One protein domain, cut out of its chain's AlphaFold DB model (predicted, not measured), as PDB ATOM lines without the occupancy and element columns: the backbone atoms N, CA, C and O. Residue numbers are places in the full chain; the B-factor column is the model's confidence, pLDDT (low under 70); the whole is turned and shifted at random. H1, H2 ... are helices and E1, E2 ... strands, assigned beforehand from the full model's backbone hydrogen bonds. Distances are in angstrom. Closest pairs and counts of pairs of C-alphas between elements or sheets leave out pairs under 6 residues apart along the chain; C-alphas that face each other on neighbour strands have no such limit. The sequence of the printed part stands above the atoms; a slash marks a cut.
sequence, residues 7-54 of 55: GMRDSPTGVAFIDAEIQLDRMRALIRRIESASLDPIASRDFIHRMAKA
ATOM      1  N   GLY A   7     110.774  79.769  80.708       87.44
ATOM      2  CA  GLY A   7     110.759  80.065  82.137       87.44
ATOM      3  C   GLY A   7     110.279  78.872  82.962       87.44
ATOM      4  O   GLY A   7     109.545  78.015  82.476       87.44
ATOM      5  N   MET A   8     110.671  78.829  84.231       89.88
ATOM      6  CA  MET A   8     110.177  77.862  85.210       89.88
ATOM      7  C   MET A   8     109.231  78.580  86.174       89.88
ATOM      8  O   MET A   8     109.606  79.582  86.780       89.88
ATOM      9  N   ARG A   9     108.000  78.087  86.308       87.94
ATOM     10  CA  ARG A   9     106.993  78.610  87.233       87.94
ATOM     11  C   ARG A   9     106.750  77.609  88.347       87.94
ATOM     12  O   ARG A   9     106.267  76.510  88.083       87.94
ATOM     13  N   ASP A  10     107.011  78.030  89.573       91.44
ATOM     14  CA  ASP A  10     106.582  77.298  90.757       91.44
ATOM     15  C   ASP A  10     105.088  77.537  91.026       91.44
ATOM     16  O   ASP A  10     104.569  78.641  90.823       91.44
ATOM     17  N   SER A  11     104.368  76.490  91.417       85.56
ATOM     18  CA  SER A  11     102.937  76.554  91.708       85.56
ATOM     19  C   SER A  11     102.542  75.505  92.747       85.56
ATOM     20  O   SER A  11     103.239  74.503  92.892       85.56
ATOM     21  N   PRO A  12     101.389  75.657  93.430       90.00
ATOM     22  CA  PRO A  12     100.935  74.677  94.421       90.00
ATOM     23  C   PRO A  12     100.786  73.247  93.875       90.00
ATOM     24  O   PRO A  12     100.854  72.286  94.630       90.00
ATOM     25  N   THR A  13     100.589  73.098  92.562       90.69
ATOM     26  CA  THR A  13     100.490  71.800  91.877       90.69
ATOM     27  C   THR A  13     101.835  71.287  91.347       90.69
ATOM     28  O   THR A  13     101.866  70.293  90.627       90.69
ATOM     29  N   GLY A  14     102.941  71.962  91.671       90.75
ATOM     30  CA  GLY A  14     104.293  71.650  91.216       90.75
ATOM     31  C   GLY A  14     104.856  72.656  90.210       90.75
ATOM     32  O   GLY A  14     104.237  73.667  89.866       90.75
ATOM     33  N   VAL A  15     106.060  72.355  89.730       91.44
ATOM     34  CA  VAL A  15     106.810  73.195  88.793       91.44
ATOM     35  C   VAL A  15     106.333  72.979  87.356       91.44
ATOM     36  O   VAL A  15     106.173  71.845  86.911       91.44
ATOM     37  N   ALA A  16     106.159  74.068  86.604       89.69
ATOM     38  CA  ALA A  16     105.823  74.040  85.184       89.69
ATOM     39  C   ALA A  16     106.826  74.852  84.356       89.69
ATOM     40  O   ALA A  16     107.126  75.999  84.692       89.69
ATOM     41  N   PHE A  17     107.297  74.291  83.242       89.31
ATOM     42  CA  PHE A  17     108.024  75.055  82.229       89.31
ATOM     43  C   PHE A  17     107.034  75.773  81.314       89.31
ATOM     44  O   PHE A  17     106.018  75.209  80.909       89.31
ATOM     45  N   ILE A  18     107.317  77.034  81.026       89.12
ATOM     46  CA  ILE A  18     106.433  77.938  80.301       89.12
ATOM     47  C   ILE A  18     107.224  78.737  79.276       89.12
ATOM     48  O   ILE A  18     108.391  79.041  79.499       89.12
ATOM     49  N   ASP A  19     106.573  79.144  78.194       90.38
ATOM     50  CA  ASP A  19     107.105  80.210  77.348       90.38
ATOM     51  C   ASP A  19     107.153  81.510  78.163       90.38
ATOM     52  O   ASP A  19     106.115  82.002  78.625       90.38
ATOM     53  N   ALA A  20     108.354  82.029  78.418       88.00
ATOM     54  CA  ALA A  20     108.512  83.123  79.367       88.00
ATOM     55  C   ALA A  20     107.846  84.412  78.868       88.00
ATOM     56  O   ALA A  20     107.250  85.150  79.652       88.00
ATOM     57  N   GLU A  21     107.912  84.684  77.569       89.12
ATOM     58  CA  GLU A  21     107.406  85.923  76.988       89.12
ATOM     59  C   GLU A  21     105.891  85.940  76.928       89.12
ATOM     60  O   GLU A  21     105.265  86.887  77.410       89.12
ATOM     61  N   ILE A  22     105.296  84.860  76.413       90.81
ATOM     62  CA  ILE A  22     103.845  84.726  76.329       90.81
ATOM     63  C   ILE A  22     103.239  84.802  77.735       90.81
ATOM     64  O   ILE A  22     102.207  85.451  77.937       90.81
ATOM     65  N   GLN A  23     103.874  84.181  78.737       90.81
ATOM     66  CA  GLN A  23     103.385  84.279  80.113       90.81
ATOM     67  C   GLN A  23     103.570  85.672  80.718       90.81
ATOM     68  O   GLN A  23     102.670  86.128  81.424       90.81
ATOM     69  N   LEU A  24     104.679  86.366  80.445       90.50
ATOM     70  CA  LEU A  24     104.877  87.740  80.913       90.50
ATOM     71  C   LEU A  24     103.808  88.678  80.349       90.50
ATOM     72  O   LEU A  24     103.216  89.456  81.101       90.50
ATOM     73  N   ASP A  25     103.512  88.583  79.056       93.44
ATOM     74  CA  ASP A  25     102.506  89.433  78.421       93.44
ATOM     75  C   ASP A  25     101.098  89.125  78.926       93.44
ATOM     76  O   ASP A  25     100.339  90.046  79.257       93.44
ATOM     77  N   ARG A  26     100.779  87.838  79.111       93.94
ATOM     78  CA  ARG A  26      99.528  87.411  79.741       93.94
ATOM     79  C   ARG A  26      99.389  87.965  81.159       93.94
ATOM     80  O   ARG A  26      98.329  88.487  81.504       93.94
ATOM     81  N   MET A  27     100.438  87.872  81.977       93.38
ATOM     82  CA  MET A  27     100.398  88.326  83.368       93.38
ATOM     83  C   MET A  27     100.245  89.846  83.455       93.38
ATOM     84  O   MET A  27      99.413  90.342  84.212       93.38
ATOM     85  N   ARG A  28     100.975  90.600  82.624       95.81
ATOM     86  CA  ARG A  28     100.844  92.063  82.540       95.81
ATOM     87  C   ARG A  28      99.438  92.494  82.128       95.81
ATOM     88  O   ARG A  28      98.912  93.459  82.675       95.81
ATOM     89  N   ALA A  29      98.824  91.800  81.168       98.12
ATOM     90  CA  ALA A  29      97.450  92.080  80.760       98.12
ATOM     91  C   ALA A  29      96.449  91.789  81.888       98.12
ATOM     92  O   ALA A  29      95.534  92.581  82.113       98.12
ATOM     93  N   LEU A  30      96.647  90.688  82.620       97.69
ATOM     94  CA  LEU A  30      95.820  90.342  83.771       97.69
ATOM     95  C   LEU A  30      95.921  91.398  84.877       97.69
ATOM     96  O   LEU A  30      94.887  91.842  85.363       97.69
ATOM     97  N   ILE A  31      97.136  91.831  85.230       97.69
ATOM     98  CA  ILE A  31      97.362  92.866  86.250       97.69
ATOM     99  C   ILE A  31      96.631  94.155  85.871       97.69
ATOM    100  O   ILE A  31      95.794  94.611  86.642       97.69
ATOM    101  N   ARG A  32      96.837  94.673  84.653       98.06
ATOM    102  CA  ARG A  32      96.150  95.894  84.192       98.06
ATOM    103  C   ARG A  32      94.629  95.771  84.249       98.06
ATOM    104  O   ARG A  32      93.942  96.720  84.611       98.06
ATOM    105  N   ARG A  33      94.090  94.601  83.892       98.19
ATOM    106  CA  ARG A  33      92.648  94.340  83.978       98.19
ATOM    107  C   ARG A  33      92.167  94.368  85.428       98.19
ATOM    108  O   ARG A  33      91.139  94.984  85.695       98.19
ATOM    109  N   ILE A  34      92.886  93.712  86.338       97.62
ATOM    110  CA  ILE A  34      92.557  93.698  87.768       97.62
ATOM    111  C   ILE A  34      92.600  95.120  88.324       97.62
ATOM    112  O   ILE A  34      91.630  95.548  88.941       97.62
ATOM    113  N   GLU A  35      93.661  95.874  88.047       96.31
ATOM    114  CA  GLU A  35      93.803  97.272  88.466       96.31
ATOM    115  C   GLU A  35      92.642  98.134  87.956       96.31
ATOM    116  O   GLU A  35      92.022  98.840  88.742       96.31
ATOM    117  N   SER A  36      92.269  98.009  86.676       96.94
ATOM    118  CA  SER A  36      91.159  98.777  86.091       96.94
ATOM    119  C   SER A  36      89.784  98.461  86.691       96.94
ATOM    120  O   SER A  36      88.885  99.296  86.638       96.94
ATOM    121  N   ALA A  37      89.608  97.255  87.232       96.62
ATOM    122  CA  ALA A  37      88.359  96.809  87.842       96.62
ATOM    123  C   ALA A  37      88.344  97.002  89.367       96.62
ATOM    124  O   ALA A  37      87.309  96.788  89.999       96.62
ATOM    125  N   SER A  38      89.482  97.358  89.966       96.25
ATOM    126  CA  SER A  38      89.620  97.505  91.411       96.25
ATOM    127  C   SER A  38      89.113  98.869  91.868       96.25
ATOM    128  O   SER A  38      89.267  99.877  91.179       96.25
ATOM    129  N   LEU A  39      88.510  98.905  93.054       97.75
ATOM    130  CA  LEU A  39      88.160 100.164  93.706       97.75
ATOM    131  C   LEU A  39      89.429 100.848  94.231       97.75
ATOM    132  O   LEU A  39      90.392 100.180  94.616       97.75
ATOM    133  N   ASP A  40      89.391 102.178  94.332       96.62
ATOM    134  CA  ASP A  40      90.389 102.938  95.089       96.62
ATOM    135  C   ASP A  40      90.524 102.376  96.524       96.62
ATOM    136  O   ASP A  40      89.527 101.890  97.079       96.62
ATOM    137  N   PRO A  41      91.710 102.424  97.160       96.00
ATOM    138  CA  PRO A  41      91.897 101.901  98.512       96.00
ATOM    139  C   PRO A  41      90.875 102.408  99.544       96.00
ATOM    140  O   PRO A  41      90.415 101.625 100.379       96.00
ATOM    141  N   ILE A  42      90.468 103.682  99.480       97.94
ATOM    142  CA  ILE A  42      89.468 104.251 100.398       97.94
ATOM    143  C   ILE A  42      88.092 103.649 100.113       97.94
ATOM    144  O   ILE A  42      87.428 103.167 101.031       97.94
ATOM    145  N   ALA A  43      87.690 103.602  98.842       97.50
ATOM    146  CA  ALA A  43      86.412 103.023  98.434       97.50
ATOM    147  C   ALA A  43      86.325 101.520  98.760       97.50
ATOM    148  O   ALA A  43      85.286 101.051  99.224       97.50
ATOM    149  N   SER A  44      87.426 100.781  98.591       97.44
ATOM    150  CA  SER A  44      87.546  99.372  98.988       97.44
ATOM    151  C   SER A  44      87.302  99.191 100.486       97.44
ATOM    152  O   SER A  44      86.484  98.367 100.895       97.44
ATOM    153  N   ARG A  45      87.982  99.988 101.318       97.12
ATOM    154  CA  ARG A  45      87.839  99.943 102.778       97.12
ATOM    155  C   ARG A  45      86.414 100.270 103.209       97.12
ATOM    156  O   ARG A  45      85.843  99.576 104.048       97.12
ATOM    157  N   ASP A  46      85.838 101.321 102.643       97.56
ATOM    158  CA  ASP A  46      84.503 101.776 103.013       97.56
ATOM    159  C   ASP A  46      83.432 100.754 102.595       97.56
ATOM    160  O   ASP A  46      82.491 100.503 103.354       97.56
ATOM    161  N   PHE A  47      83.609 100.095 101.443       96.56
ATOM    162  CA  PHE A  47      82.782  98.965 101.018       96.56
ATOM    163  C   PHE A  47      82.853  97.798 102.015       96.56
ATOM    164  O   PHE A  47      81.810  97.334 102.479       96.56
ATOM    165  N   ILE A  48      84.061  97.376 102.411       96.62
ATOM    166  CA  ILE A  48      84.265  96.301 103.397       96.62
ATOM    167  C   ILE A  48      83.619  96.660 104.740       96.62
ATOM    168  O   ILE A  48      82.889  95.849 105.309       96.62
ATOM    169  N   HIS A  49      83.822  97.883 105.241       97.00
ATOM    170  CA  HIS A  49      83.210  98.332 106.492       97.00
ATOM    171  C   HIS A  49      81.682  98.370 106.426       97.00
ATOM    172  O   HIS A  49      81.023  98.036 107.410       97.00
ATOM    173  N   ARG A  50      81.104  98.779 105.289       96.69
ATOM    174  CA  ARG A  50      79.650  98.747 105.097       96.69
ATOM    175  C   ARG A  50      79.133  97.312 105.123       96.69
ATOM    176  O   ARG A  50      78.148  97.059 105.805       96.69
ATOM    177  N   MET A  51      79.797  96.395 104.420       96.25
ATOM    178  CA  MET A  51      79.423  94.980 104.420       96.25
ATOM    179  C   MET A  51      79.508  94.359 105.813       96.25
ATOM    180  O   MET A  51      78.570  93.702 106.240       96.25
ATOM    181  N   ALA A  52      80.599  94.607 106.538       95.75
ATOM    182  CA  ALA A  52      80.809  94.056 107.875       95.75
ATOM    183  C   ALA A  52      79.791  94.557 108.912       95.75
ATOM    184  O   ALA A  52      79.551  93.877 109.896       95.75
ATOM    185  N   LYS A  53      79.203  95.743 108.707       93.19
ATOM    186  CA  LYS A  53      78.134  96.290 109.563       93.19
ATOM    187  C   LYS A  53      76.731  95.806 109.181       93.19
ATOM    188  O   LYS A  53      75.792  96.069 109.923       93.19
ATOM    189  N   ALA A  54      76.579  95.202 108.003       82.94
ATOM    190  CA  ALA A  54      75.306  94.707 107.481       82.94
ATOM    191  C   ALA A  54      75.110  93.194 107.707       82.94
ATOM    192  O   ALA A  54      74.091  92.650 107.282       82.94
TER     193      ALA A  54
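This is residues 7 to 54 of the 55 residues of an uncharacterized protein of Streptomyces sviceus ATCC 29083 (UniProt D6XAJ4). An open arch: the long helix H1 is its bar, the small hairpin of E1 and E2 hangs from one end, and the shorter helix H2 slants away from the other. The printed part has 48 residues, in the order E1, E2, H1, H2, with an antiparallel sheet E1 - E2; the class is mostly helix. It is extended and flat, with a radius of gyration of the C-alphas of 16.8 A and spans of 46 by 23 by 11 A.

E1, residues 7 to 9, and E2, residues 16 to 19, form an antiparallel hairpin at 141 degrees; N 7 and O 18 are within hydrogen-bond range at 2.8 A. The closest C-alphas of E1 and H1, residues 20 to 37, are those of Gly 7 and Ala 20, 4.7 A apart. H2, residues 41 to 53, is apart from E1, E2 and H1. In H1 and H2 every O i to N i+4 pair is within hydrogen-bond range.

E1 begins at C-alpha 7 (110.759, 80.065, 82.137). E2 is 10.1 A long, H1 25.8 A and H2 18.5 A, ending at C-alpha 53 (78.134, 96.290, 109.563).

The C-alphas farthest apart, of Asp 19 and Lys 53, are 46.2 A apart. The printed part has no cut, no link is long, and no printed residue is under 70 in pLDDT.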